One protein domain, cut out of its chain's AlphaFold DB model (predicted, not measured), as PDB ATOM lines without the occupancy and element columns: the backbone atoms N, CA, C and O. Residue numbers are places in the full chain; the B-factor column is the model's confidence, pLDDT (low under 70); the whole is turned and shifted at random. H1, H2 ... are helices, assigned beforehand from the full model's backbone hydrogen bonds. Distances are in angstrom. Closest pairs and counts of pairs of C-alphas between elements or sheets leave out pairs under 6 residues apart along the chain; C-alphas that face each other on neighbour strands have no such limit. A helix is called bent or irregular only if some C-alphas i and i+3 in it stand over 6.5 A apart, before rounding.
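This is residues 2 to 56 of the 101 residues of the protein "Putative high-affinity glucose" of Diaporthe ampelina (UniProt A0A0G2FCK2). This is an open helical hairpin shaped like a narrow V: a long helix, H1, kinks near its far end, and after a tight turn a shorter helix, H2, runs back beside it at a distance. The two helices meet near the turn, while residues 2 to 20 of H1 and residues 41 to 56, of which 41 to 54 belong to H2, stand free as the two arms. The printed part has 55 residues with two named helices, H1 then H2, and no named strand; the class is all helix. It is loose, with a radius of gyration of the C-alphas of 14.5 A, and flat, spanning 43 by 25 by 7 A.

Find C-alpha 2 at (-26.906, -49.951, -30.957); there H1 begins, and it runs through residues 2 to 32, 42.2 A from first to last C-alpha. Near residue 26 you meet a kink of 39 degrees. H1 is irregular, but only just: C-alphas 23 and 26 are 6.54 A apart. With two residues between it and H1, H2 begins at C-alpha 35 (-51.475, -36.216, -59.850); it holds residues 35 to 54, 28.3 A from first to last C-alpha, and ends at C-alpha 54 (-46.825, -52.757, -37.413).

Look at Met 28 and Thr 36, whose C-alphas, 6.1 A apart, are the closest of the two helices. H1 and H2 only just touch, with 3 pairs of C-alphas within 8 A, H1 with residues 25 to 29 alone and H2 with residue 36 alone. They form a helical hairpin, running opposite ways at a shallow tilt of 26 degrees, and their centres are 15.4 A apart. In H2 every O i to N i+4 pair is within hydrogen-bond range; in H1 25 of 27 are.

The C-alphas of Trp 2 and Gln 31 are the two farthest apart, at 43.1 A. The printed part has no cut, and the link from H1 to H2 is tight. The mean pLDDT of the printed part is 86.6, and residue 2 is under 70.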
ATOM      1  N   TRP A   2     -25.785 -49.680 -30.034       64.25
ATOM      2  CA  TRP A   2     -26.906 -49.951 -30.957       64.25
ATOM      3  C   TRP A   2     -27.801 -48.740 -31.264       64.25
ATOM      4  O   TRP A   2     -28.093 -48.455 -32.420       64.25
ATOM      5  N   ARG A   3     -28.138 -47.942 -30.240       75.19
ATOM      6  CA  ARG A   3     -28.941 -46.711 -30.387       75.19
ATOM      7  C   ARG A   3     -28.319 -45.696 -31.352       75.19
ATOM      8  O   ARG A   3     -29.027 -45.118 -32.164       75.19
ATOM      9  N   ALA A   4     -27.001 -45.493 -31.283       79.06
ATOM     10  CA  ALA A   4     -26.308 -44.546 -32.157       79.06
ATOM     11  C   ALA A   4     -26.309 -45.019 -33.621       79.06
ATOM     12  O   ALA A   4     -26.554 -44.215 -34.514       79.06
ATOM     13  N   LYS A   5     -26.117 -46.327 -33.859       81.25
ATOM     14  CA  LYS A   5     -26.218 -46.936 -35.195       81.25
ATOM     15  C   LYS A   5     -27.631 -46.788 -35.777       81.25
ATOM     16  O   LYS A   5     -27.772 -46.363 -36.921       81.25
ATOM     17  N   GLY A   6     -28.670 -47.059 -34.978       84.62
ATOM     18  CA  GLY A   6     -30.069 -46.909 -35.397       84.62
ATOM     19  C   GLY A   6     -30.446 -45.462 -35.731       84.62
ATOM     20  O   GLY A   6     -31.048 -45.200 -36.771       84.62
ATOM     21  N   VAL A   7     -30.023 -44.502 -34.901       88.25
ATOM     22  CA  VAL A   7     -30.247 -43.068 -35.154       88.25
ATOM     23  C   VAL A   7     -29.500 -42.594 -36.403       88.25
ATOM     24  O   VAL A   7     -30.066 -41.841 -37.198       88.25
ATOM     25  N   ALA A   8     -28.260 -43.045 -36.616       89.75
ATOM     26  CA  ALA A   8     -27.489 -42.700 -37.807       89.75
ATOM     27  C   ALA A   8     -28.162 -43.220 -39.088       89.75
ATOM     28  O   ALA A   8     -28.310 -42.458 -40.043       89.75
ATOM     29  N   LEU A   9     -28.629 -44.474 -39.085       90.00
ATOM     30  CA  LEU A   9     -29.339 -45.062 -40.222       90.00
ATOM     31  C   LEU A   9     -30.651 -44.323 -40.508       90.00
ATOM     32  O   LEU A   9     -30.886 -43.924 -41.643       90.00
ATOM     33  N   SER A  10     -31.463 -44.072 -39.478       90.19
ATOM     34  CA  SER A  10     -32.713 -43.313 -39.612       90.19
ATOM     35  C   SER A  10     -32.469 -41.922 -40.204       90.19
ATOM     36  O   SER A  10     -33.138 -41.522 -41.156       90.19
ATOM     37  N   THR A  11     -31.453 -41.217 -39.701       92.56
ATOM     38  CA  THR A  11     -31.078 -39.894 -40.206       92.56
ATOM     39  C   THR A  11     -30.648 -39.970 -41.671       92.56
ATOM     40  O   THR A  11     -31.143 -39.199 -42.491       92.56
ATOM     41  N   ALA A  12     -29.785 -40.925 -42.032       94.62
ATOM     42  CA  ALA A  12     -29.350 -41.119 -43.413       94.62
ATOM     43  C   ALA A  12     -30.530 -41.408 -44.356       94.62
ATOM     44  O   ALA A  12     -30.609 -40.816 -45.432       94.62
ATOM     45  N   THR A  13     -31.479 -42.253 -43.940       92.50
ATOM     46  CA  THR A  13     -32.691 -42.549 -44.714       92.50
ATOM     47  C   THR A  13     -33.550 -41.305 -44.922       92.50
ATOM     48  O   THR A  13     -33.966 -41.057 -46.049       92.50
ATOM     49  N   VAL A  14     -33.776 -40.482 -43.889       93.69
ATOM     50  CA  VAL A  14     -34.562 -39.239 -44.022       93.69
ATOM     51  C   VAL A  14     -33.936 -38.297 -45.052       93.69
ATOM     52  O   VAL A  14     -34.630 -37.799 -45.939       93.69
ATOM     53  N   TRP A  15     -32.622 -38.081 -44.978       93.06
ATOM     54  CA  TRP A  15     -31.920 -37.211 -45.925       93.06
ATOM     55  C   TRP A  15     -31.912 -37.776 -47.347       93.06
ATOM     56  O   TRP A  15     -32.103 -37.023 -48.302       93.06
ATOM     57  N   LEU A  16     -31.762 -39.093 -47.495       94.31
ATOM     58  CA  LEU A  16     -31.849 -39.759 -48.791       94.31
ATOM     59  C   LEU A  16     -33.249 -39.621 -49.402       94.31
ATOM     60  O   LEU A  16     -33.375 -39.274 -50.574       94.31
ATOM     61  N   CYS A  17     -34.304 -39.842 -48.617       90.00
ATOM     62  CA  CYS A  17     -35.681 -39.663 -49.071       90.00
ATOM     63  C   CYS A  17     -35.946 -38.214 -49.492       90.00
ATOM     64  O   CYS A  17     -36.514 -37.992 -50.559       90.00
ATOM     65  N   ASN A  18     -35.473 -37.229 -48.720       92.88
ATOM     66  CA  ASN A  18     -35.590 -35.818 -49.091       92.88
ATOM     67  C   ASN A  18     -34.868 -35.506 -50.409       92.88
ATOM     68  O   ASN A  18     -35.398 -34.761 -51.229       92.88
ATOM     69  N   PHE A  19     -33.695 -36.100 -50.648       93.81
ATOM     70  CA  PHE A  19     -32.980 -35.955 -51.916       93.81
ATOM     71  C   PHE A  19     -33.760 -36.562 -53.089       93.81
ATOM     72  O   PHE A  19     -33.947 -35.901 -54.110       93.81
ATOM     73  N   ILE A  20     -34.268 -37.788 -52.930       91.25
ATOM     74  CA  ILE A  20     -35.074 -38.466 -53.955       91.25
ATOM     75  C   ILE A  20     -36.304 -37.626 -54.300       91.25
ATOM     76  O   ILE A  20     -36.575 -37.396 -55.474       91.25
ATOM     77  N   VAL A  21     -37.019 -37.122 -53.291       89.56
ATOM     78  CA  VAL A  21     -38.183 -36.251 -53.497       89.56
ATOM     79  C   VAL A  21     -37.773 -34.941 -54.165       89.56
ATOM     80  O   VAL A  21     -38.459 -34.501 -55.079       89.56
ATOM     81  N   GLY A  22     -36.644 -34.344 -53.781       90.00
ATOM     82  CA  GLY A  22     -36.132 -33.123 -54.404       90.00
ATOM     83  C   GLY A  22     -35.819 -33.282 -55.896       90.00
ATOM     84  O   GLY A  22     -36.069 -32.362 -56.668       90.00
ATOM     85  N   VAL A  23     -35.328 -34.452 -56.314       90.44
ATOM     86  CA  VAL A  23     -35.059 -34.766 -57.729       90.44
ATOM     87  C   VAL A  23     -36.326 -35.205 -58.473       90.44
ATOM     88  O   VAL A  23     -36.491 -34.873 -59.644       90.44
ATOM     89  N   ALA A  24     -37.230 -35.934 -57.816       86.75
ATOM     90  CA  ALA A  24     -38.444 -36.468 -58.432       86.75
ATOM     91  C   ALA A  24     -39.584 -35.439 -58.532       86.75
ATOM     92  O   ALA A  24     -40.372 -35.488 -59.472       86.75
ATOM     93  N   ALA A  25     -39.679 -34.490 -57.597       85.56
ATOM     94  CA  ALA A  25     -40.768 -33.516 -57.561       85.56
ATOM     95  C   ALA A  25     -40.839 -32.607 -58.809       85.56
ATOM     96  O   ALA A  25     -41.948 -32.457 -59.328       85.56
ATOM     97  N   PRO A  26     -39.731 -32.045 -59.345       85.56
ATOM     98  CA  PRO A  26     -39.775 -31.231 -60.562       85.56
ATOM     99  C   PRO A  26     -40.349 -31.969 -61.791       85.56
ATOM    100  O   PRO A  26     -41.351 -31.497 -62.331       85.56
ATOM    101  N   PRO A  27     -39.827 -33.145 -62.213       84.50
ATOM    102  CA  PRO A  27     -40.363 -33.845 -63.381       84.50
ATOM    103  C   PRO A  27     -41.775 -34.402 -63.153       84.50
ATOM    104  O   PRO A  27     -42.542 -34.531 -64.108       84.50
ATOM    105  N   MET A  28     -42.149 -34.729 -61.910       83.00
ATOM    106  CA  MET A  28     -43.515 -35.159 -61.593       83.00
ATOM    107  C   MET A  28     -44.517 -34.011 -61.731       83.00
ATOM    108  O   MET A  28     -45.578 -34.194 -62.326       83.00
ATOM    109  N   LEU A  29     -44.178 -32.818 -61.238       84.06
ATOM    110  CA  LEU A  29     -45.027 -31.633 -61.376       84.06
ATOM    111  C   LEU A  29     -45.211 -31.221 -62.840       84.06
ATOM    112  O   LEU A  29     -46.328 -30.871 -63.216       84.06
ATOM    113  N   GLU A  30     -44.166 -31.316 -63.664       82.81
ATOM    114  CA  GLU A  30     -44.246 -30.979 -65.092       82.81
ATOM    115  C   GLU A  30     -45.087 -31.973 -65.903       82.81
ATOM    116  O   GLU A  30     -45.851 -31.555 -66.772       82.81
ATOM    117  N   GLN A  31     -44.985 -33.279 -65.627       79.12
ATOM    118  CA  GLN A  31     -45.687 -34.298 -66.418       79.12
ATOM    119  C   GLN A  31     -47.106 -34.602 -65.927       79.12
ATOM    120  O   GLN A  31     -47.992 -34.871 -66.734       79.12
ATOM    121  N   ILE A  32     -47.325 -34.607 -64.609       76.31
ATOM    122  CA  ILE A  32     -48.550 -35.143 -63.996       76.31
ATOM    123  C   ILE A  32     -49.358 -34.069 -63.241       76.31
ATOM    124  O   ILE A  32     -50.522 -34.301 -62.897       76.31
ATOM    125  N   GLY A  33     -48.768 -32.893 -62.978       79.69
ATOM    126  CA  GLY A  33     -49.426 -31.756 -62.333       79.69
ATOM    127  C   GLY A  33     -50.095 -32.124 -61.006       79.69
ATOM    128  O   GLY A  33     -49.424 -32.441 -60.020       79.69
ATOM    129  N   PHE A  34     -51.435 -32.104 -60.982       77.00
ATOM    130  CA  PHE A  34     -52.236 -32.428 -59.794       77.00
ATOM    131  C   PHE A  34     -52.072 -33.885 -59.319       77.00
ATOM    132  O   PHE A  34     -52.216 -34.169 -58.129       77.00
ATOM    133  N   GLY A  35     -51.705 -34.813 -60.212       78.75
ATOM    134  CA  GLY A  35     -51.475 -36.216 -59.850       78.75
ATOM    135  C   GLY A  35     -50.322 -36.414 -58.855       78.75
ATOM    136  O   GLY A  35     -50.337 -37.381 -58.095       78.75
ATOM    137  N   THR A  36     -49.378 -35.467 -58.775       83.44
ATOM    138  CA  THR A  36     -48.263 -35.494 -57.814       83.44
ATOM    139  C   THR A  36     -48.775 -35.477 -56.373       83.44
ATOM    140  O   THR A  36     -48.265 -36.206 -55.524       83.44
ATOM    141  N   TYR A  37     -49.834 -34.709 -56.097       83.00
ATOM    142  CA  TYR A  37     -50.437 -34.636 -54.763       83.00
ATOM    143  C   TYR A  37     -51.135 -35.941 -54.373       83.00
ATOM    144  O   TYR A  37     -51.031 -36.371 -53.227       83.00
ATOM    145  N   ILE A  38     -51.805 -36.598 -55.325       85.88
ATOM    146  CA  ILE A  38     -52.448 -37.900 -55.093       85.88
ATOM    147  C   ILE A  38     -51.396 -38.989 -54.863       85.88
ATOM    148  O   ILE A  38     -51.568 -39.826 -53.978       85.88
ATOM    149  N   PHE A  39     -50.281 -38.947 -55.597       86.06
ATOM    150  CA  PHE A  39     -49.168 -39.872 -55.404       86.06
ATOM    151  C   PHE A  39     -48.592 -39.761 -53.987       86.06
ATOM    152  O   PHE A  39     -48.604 -40.746 -53.247       86.06
ATOM    153  N   PHE A  40     -48.183 -38.564 -53.556       85.75
ATOM    154  CA  PHE A  40     -47.668 -38.372 -52.196       85.75
ATOM    155  C   PHE A  40     -48.728 -38.651 -51.123       85.75
ATOM    156  O   PHE A  40     -48.425 -39.292 -50.117       85.75
ATOM    157  N   GLY A  41     -49.983 -38.261 -51.357       88.75
ATOM    158  CA  GLY A  41     -51.096 -38.565 -50.458       88.75
ATOM    159  C   GLY A  41     -51.310 -40.069 -50.260       88.75
ATOM    160  O   GLY A  41     -51.520 -40.513 -49.133       88.75
ATOM    161  N   SER A  42     -51.185 -40.872 -51.322       90.94
ATOM    162  CA  SER A  42     -51.297 -42.332 -51.226       90.94
ATOM    163  C   SER A  42     -50.176 -42.944 -50.378       90.94
ATOM    164  O   SER A  42     -50.442 -43.817 -49.550       90.94
ATOM    165  N   PHE A  43     -48.950 -42.422 -50.494       90.12
ATOM    166  CA  PHE A  43     -47.819 -42.819 -49.654       90.12
ATOM    167  C   PHE A  43     -48.032 -42.452 -48.182       90.12
ATOM    168  O   PHE A  43     -47.718 -43.258 -47.308       90.12
ATOM    169  N   CYS A  44     -48.617 -41.286 -47.887       90.06
ATOM    170  CA  CYS A  44     -48.980 -40.919 -46.516       90.06
ATOM    171  C   CYS A  44     -50.019 -41.878 -45.922       90.06
ATOM    172  O   CYS A  44     -49.880 -42.292 -44.773       90.06
ATOM    173  N   ILE A  45     -51.033 -42.270 -46.699       93.38
ATOM    174  CA  ILE A  45     -52.051 -43.232 -46.253       93.38
ATOM    175  C   ILE A  45     -51.421 -44.609 -46.008       93.38
ATOM    176  O   ILE A  45     -51.642 -45.197 -44.952       93.38
ATOM    177  N   LEU A  46     -50.593 -45.101 -46.935       93.44
ATOM    178  CA  LEU A  46     -49.841 -46.352 -46.779       93.44
ATOM    179  C   LEU A  46     -48.943 -46.333 -45.536       93.44
ATOM    180  O   LEU A  46     -48.927 -47.298 -44.777       93.44
ATOM    181  N   SER A  47     -48.238 -45.225 -45.299       90.50
ATOM    182  CA  SER A  47     -47.416 -45.036 -44.100       90.50
ATOM    183  C   SER A  47     -48.262 -45.042 -42.826       90.50
ATOM    184  O   SER A  47     -47.878 -45.683 -41.850       90.50
ATOM    185  N   GLY A  48     -49.437 -44.406 -42.846       91.06
ATOM    186  CA  GLY A  48     -50.394 -44.450 -41.742       91.06
ATOM    187  C   GLY A  48     -50.877 -45.870 -41.452       91.06
ATOM    188  O   GLY A  48     -50.838 -46.301 -40.304       91.06
ATOM    189  N   PHE A  49     -51.257 -46.627 -42.487       93.38
ATOM    190  CA  PHE A  49     -51.637 -48.037 -42.356       93.38
ATOM    191  C   PHE A  49     -50.504 -48.891 -41.781       93.38
ATOM    192  O   PHE A  49     -50.720 -49.691 -40.875       93.38
ATOM    193  N   TRP A  50     -49.283 -48.700 -42.269       91.38
ATOM    194  CA  TRP A  50     -48.121 -49.390 -41.727       91.38
ATOM    195  C   TRP A  50     -47.900 -49.044 -40.246       91.38
ATOM    196  O   TRP A  50     -47.724 -49.944 -39.430       91.38
ATOM    197  N   ALA A  51     -47.993 -47.764 -39.879       89.38
ATOM    198  CA  ALA A  51     -47.804 -47.311 -38.506       89.38
ATOM    199  C   ALA A  51     -48.847 -47.898 -37.541       89.38
ATOM    200  O   ALA A  51     -48.480 -48.348 -36.465       89.38
ATOM    201  N   ILE A  52     -50.129 -47.954 -37.922       86.69
ATOM    202  CA  ILE A  52     -51.174 -48.484 -37.027       86.69
ATOM    203  C   ILE A  52     -51.089 -50.002 -36.827       86.69
ATOM    204  O   ILE A  52     -51.482 -50.489 -35.770       86.69
ATOM    205  N   PHE A  53     -50.623 -50.755 -37.829       85.25
ATOM    206  CA  PHE A  53     -50.620 -52.219 -37.777       85.25
ATOM    207  C   PHE A  53     -49.289 -52.802 -37.298       85.25
ATOM    208  O   PHE A  53     -49.295 -53.830 -36.625       85.25
ATOM    209  N   LEU A  54     -48.156 -52.191 -37.663       82.31
ATOM    210  CA  LEU A  54     -46.825 -52.757 -37.413       82.31
ATOM    211  C   LEU A  54     -46.071 -52.062 -36.276       82.31
ATOM    212  O   LEU A  54     -45.156 -52.668 -35.720       82.31
ATOM    213  N   VAL A  55     -46.427 -50.825 -35.914       82.00
ATOM    214  CA  VAL A  55     -45.735 -50.093 -34.845       82.00
ATOM    215  C   VAL A  55     -46.558 -50.178 -33.557       82.00
ATOM    216  O   VAL A  55     -47.623 -49.566 -33.470       82.00
ATOM    217  N   PRO A  56     -46.095 -50.923 -32.537       74.81
ATOM    218  CA  PRO A  56     -46.765 -50.942 -31.246       74.81
ATOM    219  C   PRO A  56     -46.635 -49.571 -30.575       74.81
ATOM    220  O   PRO A  56     -45.631 -48.878 -30.738       74.81
TER     221      PRO A  56